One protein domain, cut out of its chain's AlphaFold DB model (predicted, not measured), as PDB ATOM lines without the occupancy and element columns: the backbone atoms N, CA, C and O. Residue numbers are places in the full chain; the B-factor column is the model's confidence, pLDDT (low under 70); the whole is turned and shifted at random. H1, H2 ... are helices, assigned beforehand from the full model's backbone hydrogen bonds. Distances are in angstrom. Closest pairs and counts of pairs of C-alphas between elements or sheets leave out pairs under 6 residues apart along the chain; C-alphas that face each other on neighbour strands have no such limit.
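AT A GLANCE: This is residues 24 to 106 of the 116 residues of an uncharacterized protein of archaeon (UniProt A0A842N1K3). Two helical hairpins, H1 with H2 and H3 with H4, pack together as a small four-helix cluster, with H2 and H4 on opposite sides and H1 and H3 between them; the hairpins are crossed, H2 standing at 45 degrees to H3. A long loop, residues 55 to 76, reaches out beyond the end of the cluster where H1 begins, H2 ends and H3 begins, and adds to the length of the whole. The printed part has 83 residues with four named helices, in the order H1, H2, H3, H4, and no named strand; the class is all helix. It is compact, with a radius of gyration of the C-alphas of 12.9 A, and spans 38 by 26 by 19 A.

IN THESE COORDINATES: H1, residues 24 to 36, begins at C-alpha 24 at (37.149, -11.119, 9.955) and is 18.7 A long from first to last C-alpha. H2, residues 41 to 54, is 20.0 A long and ends at C-alpha 54 at (43.001, -22.847, 9.874). H3, residues 77 to 92, is the longest helix, with 16 residues and 21.5 A. H4, residues 96 to 104, is 11.9 A long and ends at C-alpha 104 at (31.025, -17.609, -6.941).

HOW THE PARTS SIT: H3 is the hub and touches the three other helices. With H2 it makes a steep tilt of 45 degrees, opposite ways; their closest C-alphas, those of Val 51 and Ala 84, are 5.7 A apart. H3 and H4 form a hairpin at a shallow tilt of 8 degrees, opposite ways; H3 touches H4 with residues 85 to 92 alone, and the closest C-alphas, those of Lys 89 and Leu 98, are 6.3 A apart. H3 and H1 only just touch, with 3 pairs of C-alphas within 8 A, between residues 77 to 84 and residues 26 to 30 alone. Their closest C-alphas, those of Ile 30 and Ala 84, are 7.8 A apart, and the helices run the same way at a steep tilt of 41 degrees. H1 and H2 form the other hairpin, at a shallow tilt of 31 degrees, opposite ways; their closest C-alphas, those of Leu 27 and Leu 48, are 6.4 A apart. H1 and H4 are close but not clearly touching, with the C-alphas of Leu 34 and Val 97 closest at 7.6 A. H2 and H4 are apart. In H1, H2, H3 and H4 every O i to N i+4 pair is within hydrogen-bond range.

THE WHOLE: The two C-alphas farthest apart, those of Thr 62 and Gly 95, are 38.5 A apart. The printed part has no cut. The links H1 to H2 and H3 to H4 are tight, and H2 to H3 is a long link of 22 residues. The mean pLDDT of the printed part is 88.7; residues 56 to 62 and residue 72 are under 70.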
ATOM      1  N   LYS A  24      38.461 -11.439   9.391       90.94
ATOM      2  CA  LYS A  24      37.149 -11.119   9.955       90.94
ATOM      3  C   LYS A  24      36.131 -10.775   8.869       90.94
ATOM      4  O   LYS A  24      35.025 -11.297   8.919       90.94
ATOM      5  N   CYS A  25      36.494  -9.928   7.909       92.19
ATOM      6  CA  CYS A  25      35.596  -9.539   6.825       92.19
ATOM      7  C   CYS A  25      35.237 -10.732   5.936       92.19
ATOM      8  O   CYS A  25      34.061 -10.949   5.667       92.19
ATOM      9  N   HIS A  26      36.210 -11.569   5.578       93.31
ATOM     10  CA  HIS A  26      35.908 -12.765   4.800       93.31
ATOM     11  C   HIS A  26      35.074 -13.811   5.565       93.31
ATOM     12  O   HIS A  26      34.263 -14.518   4.973       93.31
ATOM     13  N   LEU A  27      35.223 -13.920   6.890       94.75
ATOM     14  CA  LEU A  27      34.343 -14.773   7.701       94.75
ATOM     15  C   LEU A  27      32.887 -14.282   7.681       94.75
ATOM     16  O   LEU A  27      31.977 -15.105   7.737       94.75
ATOM     17  N   GLU A  28      32.654 -12.971   7.596       96.19
ATOM     18  CA  GLU A  28      31.301 -12.430   7.413       96.19
ATOM     19  C   GLU A  28      30.753 -12.761   6.020       96.19
ATOM     20  O   GLU A  28      29.609 -13.186   5.919       96.19
ATOM     21  N   GLU A  29      31.572 -12.678   4.966       95.44
ATOM     22  CA  GLU A  29      31.176 -13.103   3.612       95.44
ATOM     23  C   GLU A  29      30.757 -14.581   3.576       95.44
ATOM     24  O   GLU A  29      29.703 -14.908   3.033       95.44
ATOM     25  N   ILE A  30      31.515 -15.473   4.231       96.75
ATOM     26  CA  ILE A  30      31.121 -16.886   4.379       96.75
ATOM     27  C   ILE A  30      29.804 -17.008   5.146       96.75
ATOM     28  O   ILE A  30      28.954 -17.815   4.774       96.75
ATOM     29  N   ARG A  31      29.624 -16.243   6.232       98.19
ATOM     30  CA  ARG A  31      28.388 -16.299   7.021       98.19
ATOM     31  C   ARG A  31      27.184 -15.919   6.166       98.19
ATOM     32  O   ARG A  31      26.197 -16.650   6.203       98.19
ATOM     33  N   PHE A  32      27.265 -14.812   5.429       97.56
ATOM     34  CA  PHE A  32      26.183 -14.358   4.556       97.56
ATOM     35  C   PHE A  32      25.871 -15.406   3.496       97.56
ATOM     36  O   PHE A  32      24.737 -15.862   3.430       97.56
ATOM     37  N   PHE A  33      26.895 -15.900   2.798       97.25
ATOM     38  CA  PHE A  33      26.742 -16.967   1.816       97.25
ATOM     39  C   PHE A  33      26.010 -18.197   2.386       97.25
ATOM     40  O   PHE A  33      25.032 -18.660   1.813       97.25
ATOM     41  N   LEU A  34      26.439 -18.727   3.535       97.81
ATOM     42  CA  LEU A  34      25.807 -19.916   4.124       97.81
ATOM     43  C   LEU A  34      24.395 -19.642   4.660       97.81
ATOM     44  O   LEU A  34      23.574 -20.555   4.705       97.81
ATOM     45  N   THR A  35      24.123 -18.405   5.079       97.81
ATOM     46  CA  THR A  35      22.789 -17.986   5.532       97.81
ATOM     47  C   THR A  35      21.818 -17.912   4.357       97.81
ATOM     48  O   THR A  35      20.693 -18.378   4.495       97.81
ATOM     49  N   ASP A  36      22.264 -17.415   3.199       97.19
ATOM     50  CA  ASP A  36      21.463 -17.372   1.967       97.19
ATOM     51  C   ASP A  36      21.108 -18.780   1.457       97.19
ATOM     52  O   ASP A  36      20.062 -18.977   0.847       97.19
ATOM     53  N   PHE A  37      21.944 -19.778   1.768       96.81
ATOM     54  CA  PHE A  37      21.681 -21.204   1.528       96.81
ATOM     55  C   PHE A  37      20.885 -21.897   2.650       96.81
ATOM     56  O   PHE A  37      20.796 -23.125   2.670       96.81
ATOM     57  N   GLU A  38      20.345 -21.138   3.607       97.38
ATOM     58  CA  GLU A  38      19.549 -21.644   4.734       97.38
ATOM     59  C   GLU A  38      20.266 -22.731   5.568       97.38
ATOM     60  O   GLU A  38      19.639 -23.591   6.195       97.38
ATOM     61  N   VAL A  39      21.605 -22.707   5.614       97.50
ATOM     62  CA  VAL A  39      22.385 -23.669   6.403       97.50
ATOM     63  C   VAL A  39      22.091 -23.467   7.889       97.50
ATOM     64  O   VAL A  39      22.034 -22.345   8.392       97.50
ATOM     65  N   ASN A  40      21.945 -24.571   8.628       98.00
ATOM     66  CA  ASN A  40      21.663 -24.516  10.060       98.00
ATOM     67  C   ASN A  40      22.686 -23.618  10.801       98.00
ATOM     68  O   ASN A  40      23.892 -23.865  10.690       98.00
ATOM     69  N   PRO A  41      22.245 -22.644  11.627       98.12
ATOM     70  CA  PRO A  41      23.146 -21.707  12.303       98.12
ATOM     71  C   PRO A  41      24.232 -22.361  13.169       98.12
ATOM     72  O   PRO A  41      25.340 -21.836  13.277       98.12
ATOM     73  N   SER A  42      23.956 -23.522  13.776       98.19
ATOM     74  CA  SER A  42      24.960 -24.274  14.538       98.19
ATOM     75  C   SER A  42      26.074 -24.798  13.629       98.19
ATOM     76  O   SER A  42      27.248 -24.687  13.980       98.19
ATOM     77  N   ILE A  43      25.725 -25.284  12.435       98.00
ATOM     78  CA  ILE A  43      26.699 -25.734  11.435       98.00
ATOM     79  C   ILE A  43      27.491 -24.543  10.889       98.00
ATOM     80  O   ILE A  43      28.712 -24.636  10.787       98.00
ATOM     81  N   ILE A  44      26.839 -23.403  10.620       98.44
ATOM     82  CA  ILE A  44      27.527 -22.165  10.215       98.44
ATOM     83  C   ILE A  44      28.586 -21.785  11.253       98.44
ATOM     84  O   ILE A  44      29.740 -21.557  10.900       98.44
ATOM     85  N   ASN A  45      28.231 -21.769  12.540       98.00
ATOM     86  CA  ASN A  45      29.177 -21.434  13.604       98.00
ATOM     87  C   ASN A  45      30.362 -22.408  13.663       98.00
ATOM     88  O   ASN A  45      31.498 -21.960  13.833       98.00
ATOM     89  N   ASN A  46      30.124 -23.708  13.462       98.12
ATOM     90  CA  ASN A  46      31.191 -24.711  13.395       98.12
ATOM     91  C   ASN A  46      32.108 -24.487  12.183       98.12
ATOM     92  O   ASN A  46      33.330 -24.506  12.326       98.12
ATOM     93  N   ILE A  47      31.543 -24.197  11.007       97.94
ATOM     94  CA  ILE A  47      32.313 -23.869   9.800       97.94
ATOM     95  C   ILE A  47      33.170 -22.622  10.037       97.94
ATOM     96  O   ILE A  47      34.372 -22.650   9.790       97.94
ATOM     97  N   LEU A  48      32.586 -21.532  10.543       97.12
ATOM     98  CA  LEU A  48      33.310 -20.280  10.782       97.12
ATOM     99  C   LEU A  48      34.424 -20.447  11.821       97.12
ATOM    100  O   LEU A  48      35.506 -19.880  11.656       97.12
ATOM    101  N   HIS A  49      34.171 -21.227  12.874       96.19
ATOM    102  CA  HIS A  49      35.178 -21.587  13.866       96.19
ATOM    103  C   HIS A  49      36.351 -22.334  13.220       96.19
ATOM    104  O   HIS A  49      37.507 -21.934  13.385       96.19
ATOM    105  N   ASP A  50      36.059 -23.370  12.436       95.75
ATOM    106  CA  ASP A  50      37.076 -24.202  11.798       95.75
ATOM    107  C   ASP A  50      37.877 -23.414  10.760       95.75
ATOM    108  O   ASP A  50      39.109 -23.449  10.788       95.75
ATOM    109  N   VAL A  51      37.220 -22.626   9.900       94.12
ATOM    110  CA  VAL A  51      37.908 -21.726   8.961       94.12
ATOM    111  C   VAL A  51      38.843 -20.798   9.717       94.12
ATOM    112  O   VAL A  51      40.028 -20.753   9.393       94.12
ATOM    113  N   ARG A  52      38.345 -20.115  10.760       92.06
ATOM    114  CA  ARG A  52      39.155 -19.207  11.580       92.06
ATOM    115  C   ARG A  52      40.374 -19.918  12.160       92.06
ATOM    116  O   ARG A  52      41.445 -19.327  12.155       92.06
ATOM    117  N   SER A  53      40.224 -21.149  12.647       90.69
ATOM    118  CA  SER A  53      41.330 -21.924  13.223       90.69
ATOM    119  C   SER A  53      42.423 -22.264  12.204       90.69
ATOM    120  O   SER A  53      43.601 -22.208  12.543       90.69
ATOM    121  N   TYR A  54      42.053 -22.537  10.948       87.12
ATOM    122  CA  TYR A  54      43.001 -22.847   9.874       87.12
ATOM    123  C   TYR A  54      43.758 -21.631   9.349       87.12
ATOM    124  O   TYR A  54      44.848 -21.783   8.804       87.12
ATOM    125  N   VAL A  55      43.173 -20.441   9.474       82.12
ATOM    126  CA  VAL A  55      43.793 -19.180   9.042       82.12
ATOM    127  C   VAL A  55      44.360 -18.390  10.220       82.12
ATOM    128  O   VAL A  55      44.694 -17.217  10.073       82.12
ATOM    129  N   ARG A  56      44.440 -19.008  11.406       69.00
ATOM    130  CA  ARG A  56      44.867 -18.352  12.641       69.00
ATOM    131  C   ARG A  56      46.384 -18.198  12.678       69.00
ATOM    132  O   ARG A  56      47.064 -18.869  13.440       69.00
ATOM    133  N   GLU A  57      46.892 -17.274  11.878       61.06
ATOM    134  CA  GLU A  57      48.239 -16.729  12.012       61.06
ATOM    135  C   GLU A  57      48.153 -15.210  11.853       61.06
ATOM    136  O   GLU A  57      47.605 -14.706  10.868       61.06
ATOM    137  N   GLU A  58      48.633 -14.475  12.858       54.53
ATOM    138  CA  GLU A  58      48.764 -13.021  12.786       54.53
ATOM    139  C   GLU A  58      49.898 -12.697  11.813       54.53
ATOM    140  O   GLU A  58      51.069 -12.967  12.078       54.53
ATOM    141  N   GLY A  59      49.541 -12.161  10.650       54.34
ATOM    142  CA  GLY A  59      50.520 -11.697   9.679       54.34
ATOM    143  C   GLY A  59      51.115 -10.370  10.120       54.34
ATOM    144  O   GLY A  59      50.397  -9.455  10.522       54.34
ATOM    145  N   LEU A  60      52.432 -10.236   9.980       55.62
ATOM    146  CA  LEU A  60      53.174  -8.985  10.163       55.62
ATOM    147  C   LEU A  60      52.982  -8.012   8.980       55.62
ATOM    148  O   LEU A  60      53.890  -7.248   8.662       55.62
ATOM    149  N   HIS A  61      51.850  -8.065   8.272       61.94
ATOM    150  CA  HIS A  61      51.609  -7.142   7.166       61.94
ATOM    151  C   HIS A  61      51.342  -5.740   7.691       61.94
ATOM    152  O   HIS A  61      50.687  -5.558   8.713       61.94
ATOM    153  N   THR A  62      51.816  -4.747   6.950       62.88
ATOM    154  CA  THR A  62      51.570  -3.330   7.233       62.88
ATOM    155  C   THR A  62      50.287  -2.810   6.591       62.88
ATOM    156  O   THR A  62      49.808  -1.742   6.966       62.88
ATOM    157  N   ASP A  63      49.752  -3.536   5.607       71.56
ATOM    158  CA  ASP A  63      48.541  -3.146   4.896       71.56
ATOM    159  C   ASP A  63      47.293  -3.433   5.729       71.56
ATOM    160  O   ASP A  63      47.126  -4.520   6.286       71.56
ATOM    161  N   VAL A  64      46.391  -2.454   5.756       81.88
ATOM    162  CA  VAL A  64      45.098  -2.551   6.434       81.88
ATOM    163  C   VAL A  64      44.025  -3.086   5.492       81.88
ATOM    164  O   VAL A  64      44.036  -2.834   4.288       81.88
ATOM    165  N   CYS A  65      43.053  -3.798   6.057       86.81
ATOM    166  CA  CYS A  65      41.872  -4.257   5.331       86.81
ATOM    167  C   CYS A  65      41.145  -3.110   4.607       86.81
ATOM    168  O   CYS A  65      40.711  -2.157   5.257       86.81
ATOM    169  N   VAL A  66      40.908  -3.243   3.298       87.12
ATOM    170  CA  VAL A  66      40.186  -2.236   2.496       87.12
ATOM    171  C   VAL A  66      38.713  -2.093   2.882       87.12
ATOM    172  O   VAL A  66      38.114  -1.057   2.613       87.12
ATOM    173  N   LEU A  67      38.123  -3.109   3.523       87.81
ATOM    174  CA  LEU A  67      36.714  -3.089   3.924       87.81
ATOM    175  C   LEU A  67      36.495  -2.452   5.299       87.81
ATOM    176  O   LEU A  67      35.532  -1.715   5.487       87.81
ATOM    177  N   CYS A  68      37.353  -2.748   6.282       88.44
ATOM    178  CA  CYS A  68      37.135  -2.307   7.664       88.44
ATOM    179  C   CYS A  68      38.184  -1.327   8.197       88.44
ATOM    180  O   CYS A  68      37.924  -0.693   9.220       88.44
ATOM    181  N   GLY A  69      39.352  -1.221   7.555       84.38
ATOM    182  CA  GLY A  69      40.451  -0.332   7.942       84.38
ATOM    183  C   GLY A  69      41.109  -0.636   9.294       84.38
ATOM    184  O   GLY A  69      41.809   0.223   9.818       84.38
ATOM    185  N   LYS A  70      40.852  -1.806   9.902       77.94
ATOM    186  CA  LYS A  70      41.197  -2.086  11.315       77.94
ATOM    187  C   LYS A  70      42.237  -3.178  11.548       77.94
ATOM    188  O   LYS A  70      42.843  -3.189  12.612       77.94
ATOM    189  N   GLU A  71      42.396  -4.117  10.621       73.69
ATOM    190  CA  GLU A  71      43.192  -5.334  10.831       73.69
ATOM    191  C   GLU A  71      44.195  -5.541   9.692       73.69
ATOM    192  O   GLU A  71      43.877  -5.270   8.528       73.69
ATOM    193  N   ASN A  72      45.374  -6.055  10.058       68.19
ATOM    194  CA  ASN A  72      46.423  -6.500   9.144       68.19
ATOM    195  C   ASN A  72      46.121  -7.907   8.611       68.19
ATOM    196  O   ASN A  72      45.257  -8.622   9.128       68.19
ATOM    197  N   LEU A  73      46.832  -8.311   7.559       73.56
ATOM    198  CA  LEU A  73      46.548  -9.534   6.816       73.56
ATOM    199  C   LEU A  73      47.686 -10.545   6.873       73.56
ATOM    200  O   LEU A  73      48.847 -10.189   6.989       73.56
ATOM    201  N   SER A  74      47.342 -11.819   6.736       75.62
ATOM    202  CA  SER A  74      48.290 -12.931   6.561       75.62
ATOM    203  C   SER A  74      48.009 -13.748   5.298       75.62
ATOM    204  O   SER A  74      48.891 -14.428   4.774       75.62
ATOM    205  N   PHE A  75      46.791 -13.667   4.755       83.38
ATOM    206  CA  PHE A  75      46.338 -14.491   3.637       83.38
ATOM    207  C   PHE A  75      45.751 -13.635   2.516       83.38
ATOM    208  O   PHE A  75      45.046 -12.663   2.776       83.38
ATOM    209  N   CYS A  76      46.007 -14.019   1.262       87.56
ATOM    210  CA  CYS A  76      45.216 -13.523   0.141       87.56
ATOM    211  C   CYS A  76      43.830 -14.184   0.152       87.56
ATOM    212  O   CYS A  76      43.665 -15.304   0.650       87.56
ATOM    213  N   SER A  77      42.849 -13.521  -0.462       89.06
ATOM    214  CA  SER A  77      41.475 -14.025  -0.562       89.06
ATOM    215  C   SER A  77      41.411 -15.415  -1.192       89.06
ATOM    216  O   SER A  77      40.690 -16.276  -0.700       89.06
ATOM    217  N   TYR A  78      42.250 -15.682  -2.200       89.19
ATOM    218  CA  TYR A  78      42.363 -17.004  -2.817       89.19
ATOM    219  C   TYR A  78      42.663 -18.096  -1.781       89.19
ATOM    220  O   TYR A  78      41.905 -19.050  -1.618       89.19
ATOM    221  N   CYS A  79      43.748 -17.941  -1.022       87.81
ATOM    222  CA  CYS A  79      44.134 -18.912  -0.004       87.81
ATOM    223  C   CYS A  79      43.111 -19.018   1.130       87.81
ATOM    224  O   CYS A  79      42.926 -20.113   1.667       87.81
ATOM    225  N   PHE A  80      42.452 -17.913   1.484       91.44
ATOM    226  CA  PHE A  80      41.396 -17.905   2.488       91.44
ATOM    227  C   PHE A  80      40.194 -18.755   2.049       91.44
ATOM    228  O   PHE A  80      39.818 -19.700   2.745       91.44
ATOM    229  N   PHE A  81      39.607 -18.489   0.881       92.56
ATOM    230  CA  PHE A  81      38.413 -19.224   0.466       92.56
ATOM    231  C   PHE A  81      38.721 -20.665   0.048       92.56
ATOM    232  O   PHE A  81      37.864 -21.532   0.184       92.56
ATOM    233  N   MET A  82      39.956 -20.972  -0.353       90.81
ATOM    234  CA  MET A  82      40.400 -22.359  -0.514       90.81
ATOM    235  C   MET A  82      40.318 -23.156   0.796       90.81
ATOM    236  O   MET A  82      39.940 -24.331   0.799       90.81
ATOM    237  N   VAL A  83      40.657 -22.533   1.929       91.75
ATOM    238  CA  VAL A  83      40.432 -23.133   3.254       91.75
ATOM    239  C   VAL A  83      38.937 -23.269   3.519       91.75
ATOM    240  O   VAL A  83      38.491 -24.345   3.920       91.75
ATOM    241  N   ALA A  84      38.161 -22.221   3.245       94.44
ATOM    242  CA  ALA A  84      36.716 -22.225   3.441       94.44
ATOM    243  C   ALA A  84      36.012 -23.348   2.667       94.44
ATOM    244  O   ALA A  84      35.274 -24.115   3.276       94.44
ATOM    245  N   ALA A  85      36.315 -23.535   1.380       94.19
ATOM    246  CA  ALA A  85      35.751 -24.601   0.553       94.19
ATOM    247  C   ALA A  85      36.014 -25.996   1.146       94.19
ATOM    248  O   ALA A  85      35.119 -26.841   1.203       94.19
ATOM    249  N   ARG A  86      37.233 -26.241   1.649       93.00
ATOM    250  CA  ARG A  86      37.596 -27.515   2.294       93.00
ATOM    251  C   ARG A  86      36.819 -27.752   3.585       93.00
ATOM    252  O   ARG A  86      36.420 -28.886   3.849       93.00
ATOM    253  N   VAL A  87      36.619 -26.708   4.387       95.62
ATOM    254  CA  VAL A  87      35.832 -26.787   5.625       95.62
ATOM    255  C   VAL A  87      34.351 -26.990   5.302       95.62
ATOM    256  O   VAL A  87      33.748 -27.915   5.837       95.62
ATOM    257  N   ILE A  88      33.784 -26.216   4.374       95.62
ATOM    258  CA  ILE A  88      32.396 -26.358   3.909       95.62
ATOM    259  C   ILE A  88      32.143 -27.787   3.433       95.62
ATOM    260  O   ILE A  88      31.220 -28.435   3.917       95.62
ATOM    261  N   LYS A  89      33.013 -28.333   2.576       95.06
ATOM    262  CA  LYS A  89      32.920 -29.726   2.121       95.06
ATOM    263  C   LYS A  89      32.937 -30.729   3.275       95.06
ATOM    264  O   LYS A  89      32.240 -31.735   3.219       95.06
ATOM    265  N   ARG A  90      33.753 -30.503   4.307       95.81
ATOM    266  CA  ARG A  90      33.833 -31.406   5.464       95.81
ATOM    267  C   ARG A  90      32.525 -31.434   6.257       95.81
ATOM    268  O   ARG A  90      32.143 -32.499   6.724       95.81
ATOM    269  N   HIS A  91      31.868 -30.283   6.404       96.81
ATOM    270  CA  HIS A  91      30.634 -30.146   7.186       96.81
ATOM    271  C   HIS A  91      29.369 -30.481   6.388       96.81
ATOM    272  O   HIS A  91      28.436 -31.044   6.951       96.81
ATOM    273  N   LEU A  92      29.329 -30.153   5.094       96.19
ATOM    274  CA  LEU A  92      28.126 -30.238   4.253       96.19
ATOM    275  C   LEU A  92      28.234 -31.261   3.108       96.19
ATOM    276  O   LEU A  92      27.251 -31.526   2.424       96.19
ATOM    277  N   GLY A  93      29.410 -31.855   2.892       92.88
ATOM    278  CA  GLY A  93      29.653 -32.805   1.808       92.88
ATOM    279  C   GLY A  93      29.805 -32.150   0.431       92.88
ATOM    280  O   GLY A  93      30.035 -30.947   0.301       92.88
ATOM    281  N   LYS A  94      29.716 -32.978  -0.619       86.44
ATOM    282  CA  LYS A  94      29.585 -32.506  -2.004       86.44
ATOM    283  C   LYS A  94      28.101 -32.237  -2.258       86.44
ATOM    284  O   LYS A  94      27.293 -33.146  -2.098       86.44
ATOM    285  N   GLY A  95      27.751 -31.014  -2.630       90.94
ATOM    286  CA  GLY A  95      26.364 -30.603  -2.833       90.94
ATOM    287  C   GLY A  95      26.276 -29.177  -3.363       90.94
ATOM    288  O   GLY A  95      27.304 -28.534  -3.570       90.94
ATOM    289  N   GLU A  96      25.052 -28.693  -3.553       95.00
ATOM    290  CA  GLU A  96      24.763 -27.378  -4.139       95.00
ATOM    291  C   GLU A  96      25.521 -26.243  -3.445       95.00
ATOM    292  O   GLU A  96      26.179 -25.456  -4.115       95.00
ATOM    293  N   VAL A  97      25.546 -26.227  -2.106       95.69
ATOM    294  CA  VAL A  97      26.274 -25.210  -1.327       95.69
ATOM    295  C   VAL A  97      27.758 -25.163  -1.705       95.69
ATOM    296  O   VAL A  97      28.313 -24.085  -1.902       95.69
ATOM    297  N   LEU A  98      28.421 -26.318  -1.833       94.25
ATOM    298  CA  LEU A  98      29.836 -26.361  -2.206       94.25
ATOM    299  C   LEU A  98      30.039 -25.974  -3.676       94.25
ATOM    300  O   LEU A  98      30.963 -25.222  -3.973       94.25
ATOM    301  N   SER A  99      29.194 -26.468  -4.583       92.19
ATOM    302  CA  SER A  99      29.284 -26.151  -6.013       92.19
ATOM    303  C   SER A  99      29.126 -24.652  -6.267       92.19
ATOM    304  O   SER A  99      29.979 -24.060  -6.930       92.19
ATOM    305  N   SER A 100      28.109 -24.036  -5.659       94.38
ATOM    306  CA  SER A 100      27.841 -22.599  -5.738       94.38
ATOM    307  C   SER A 100      28.953 -21.777  -5.093       94.38
ATOM    308  O   SER A 100      29.361 -20.758  -5.640       94.38
ATOM    309  N   PHE A 101      29.515 -22.237  -3.968       94.00
ATOM    310  CA  PHE A 101      30.673 -21.585  -3.352       94.00
ATOM    311  C   PHE A 101      31.879 -21.570  -4.303       94.00
ATOM    312  O   PHE A 101      32.511 -20.537  -4.508       94.00
ATOM    313  N   LEU A 102      32.200 -22.715  -4.913       91.25
ATOM    314  CA  LEU A 102      33.314 -22.823  -5.857       91.25
ATOM    315  C   LEU A 102      33.083 -21.996  -7.128       91.25
ATOM    316  O   LEU A 102      34.050 -21.498  -7.696       91.25
ATOM    317  N   GLU A 103      31.836 -21.847  -7.570       90.19
ATOM    318  CA  GLU A 103      31.474 -21.008  -8.714       90.19
ATOM    319  C   GLU A 103      31.644 -19.518  -8.402       90.19
ATOM    320  O   GLU A 103      32.399 -18.831  -9.083       90.19
ATOM    321  N   ILE A 104      31.016 -19.031  -7.326       90.19
ATOM    322  CA  ILE A 104      31.025 -17.609  -6.941       90.19
ATOM    323  C   ILE A 104      32.445 -17.096  -6.723       90.19
ATOM    324  O   ILE A 104      32.794 -15.997  -7.155       90.19
ATOM    325  N   PHE A 105      33.285 -17.904  -6.081       84.88
ATOM    326  CA  PHE A 105      34.673 -17.541  -5.828       84.88
ATOM    327  C   PHE A 105      35.639 -18.050  -6.921       84.88
ATOM    328  O   PHE A 105      36.856 -17.994  -6.742       84.88
ATOM    329  N   ASN A 106      35.106 -18.485  -8.075       75.56
ATOM    330  CA  ASN A 106      35.817 -18.864  -9.305       75.56
ATOM    331  C   ASN A 106      36.905 -19.945  -9.140       75.56
ATOM    332  O   ASN A 106      37.912 -19.954  -9.850       75.56
TER     333      ASN A 106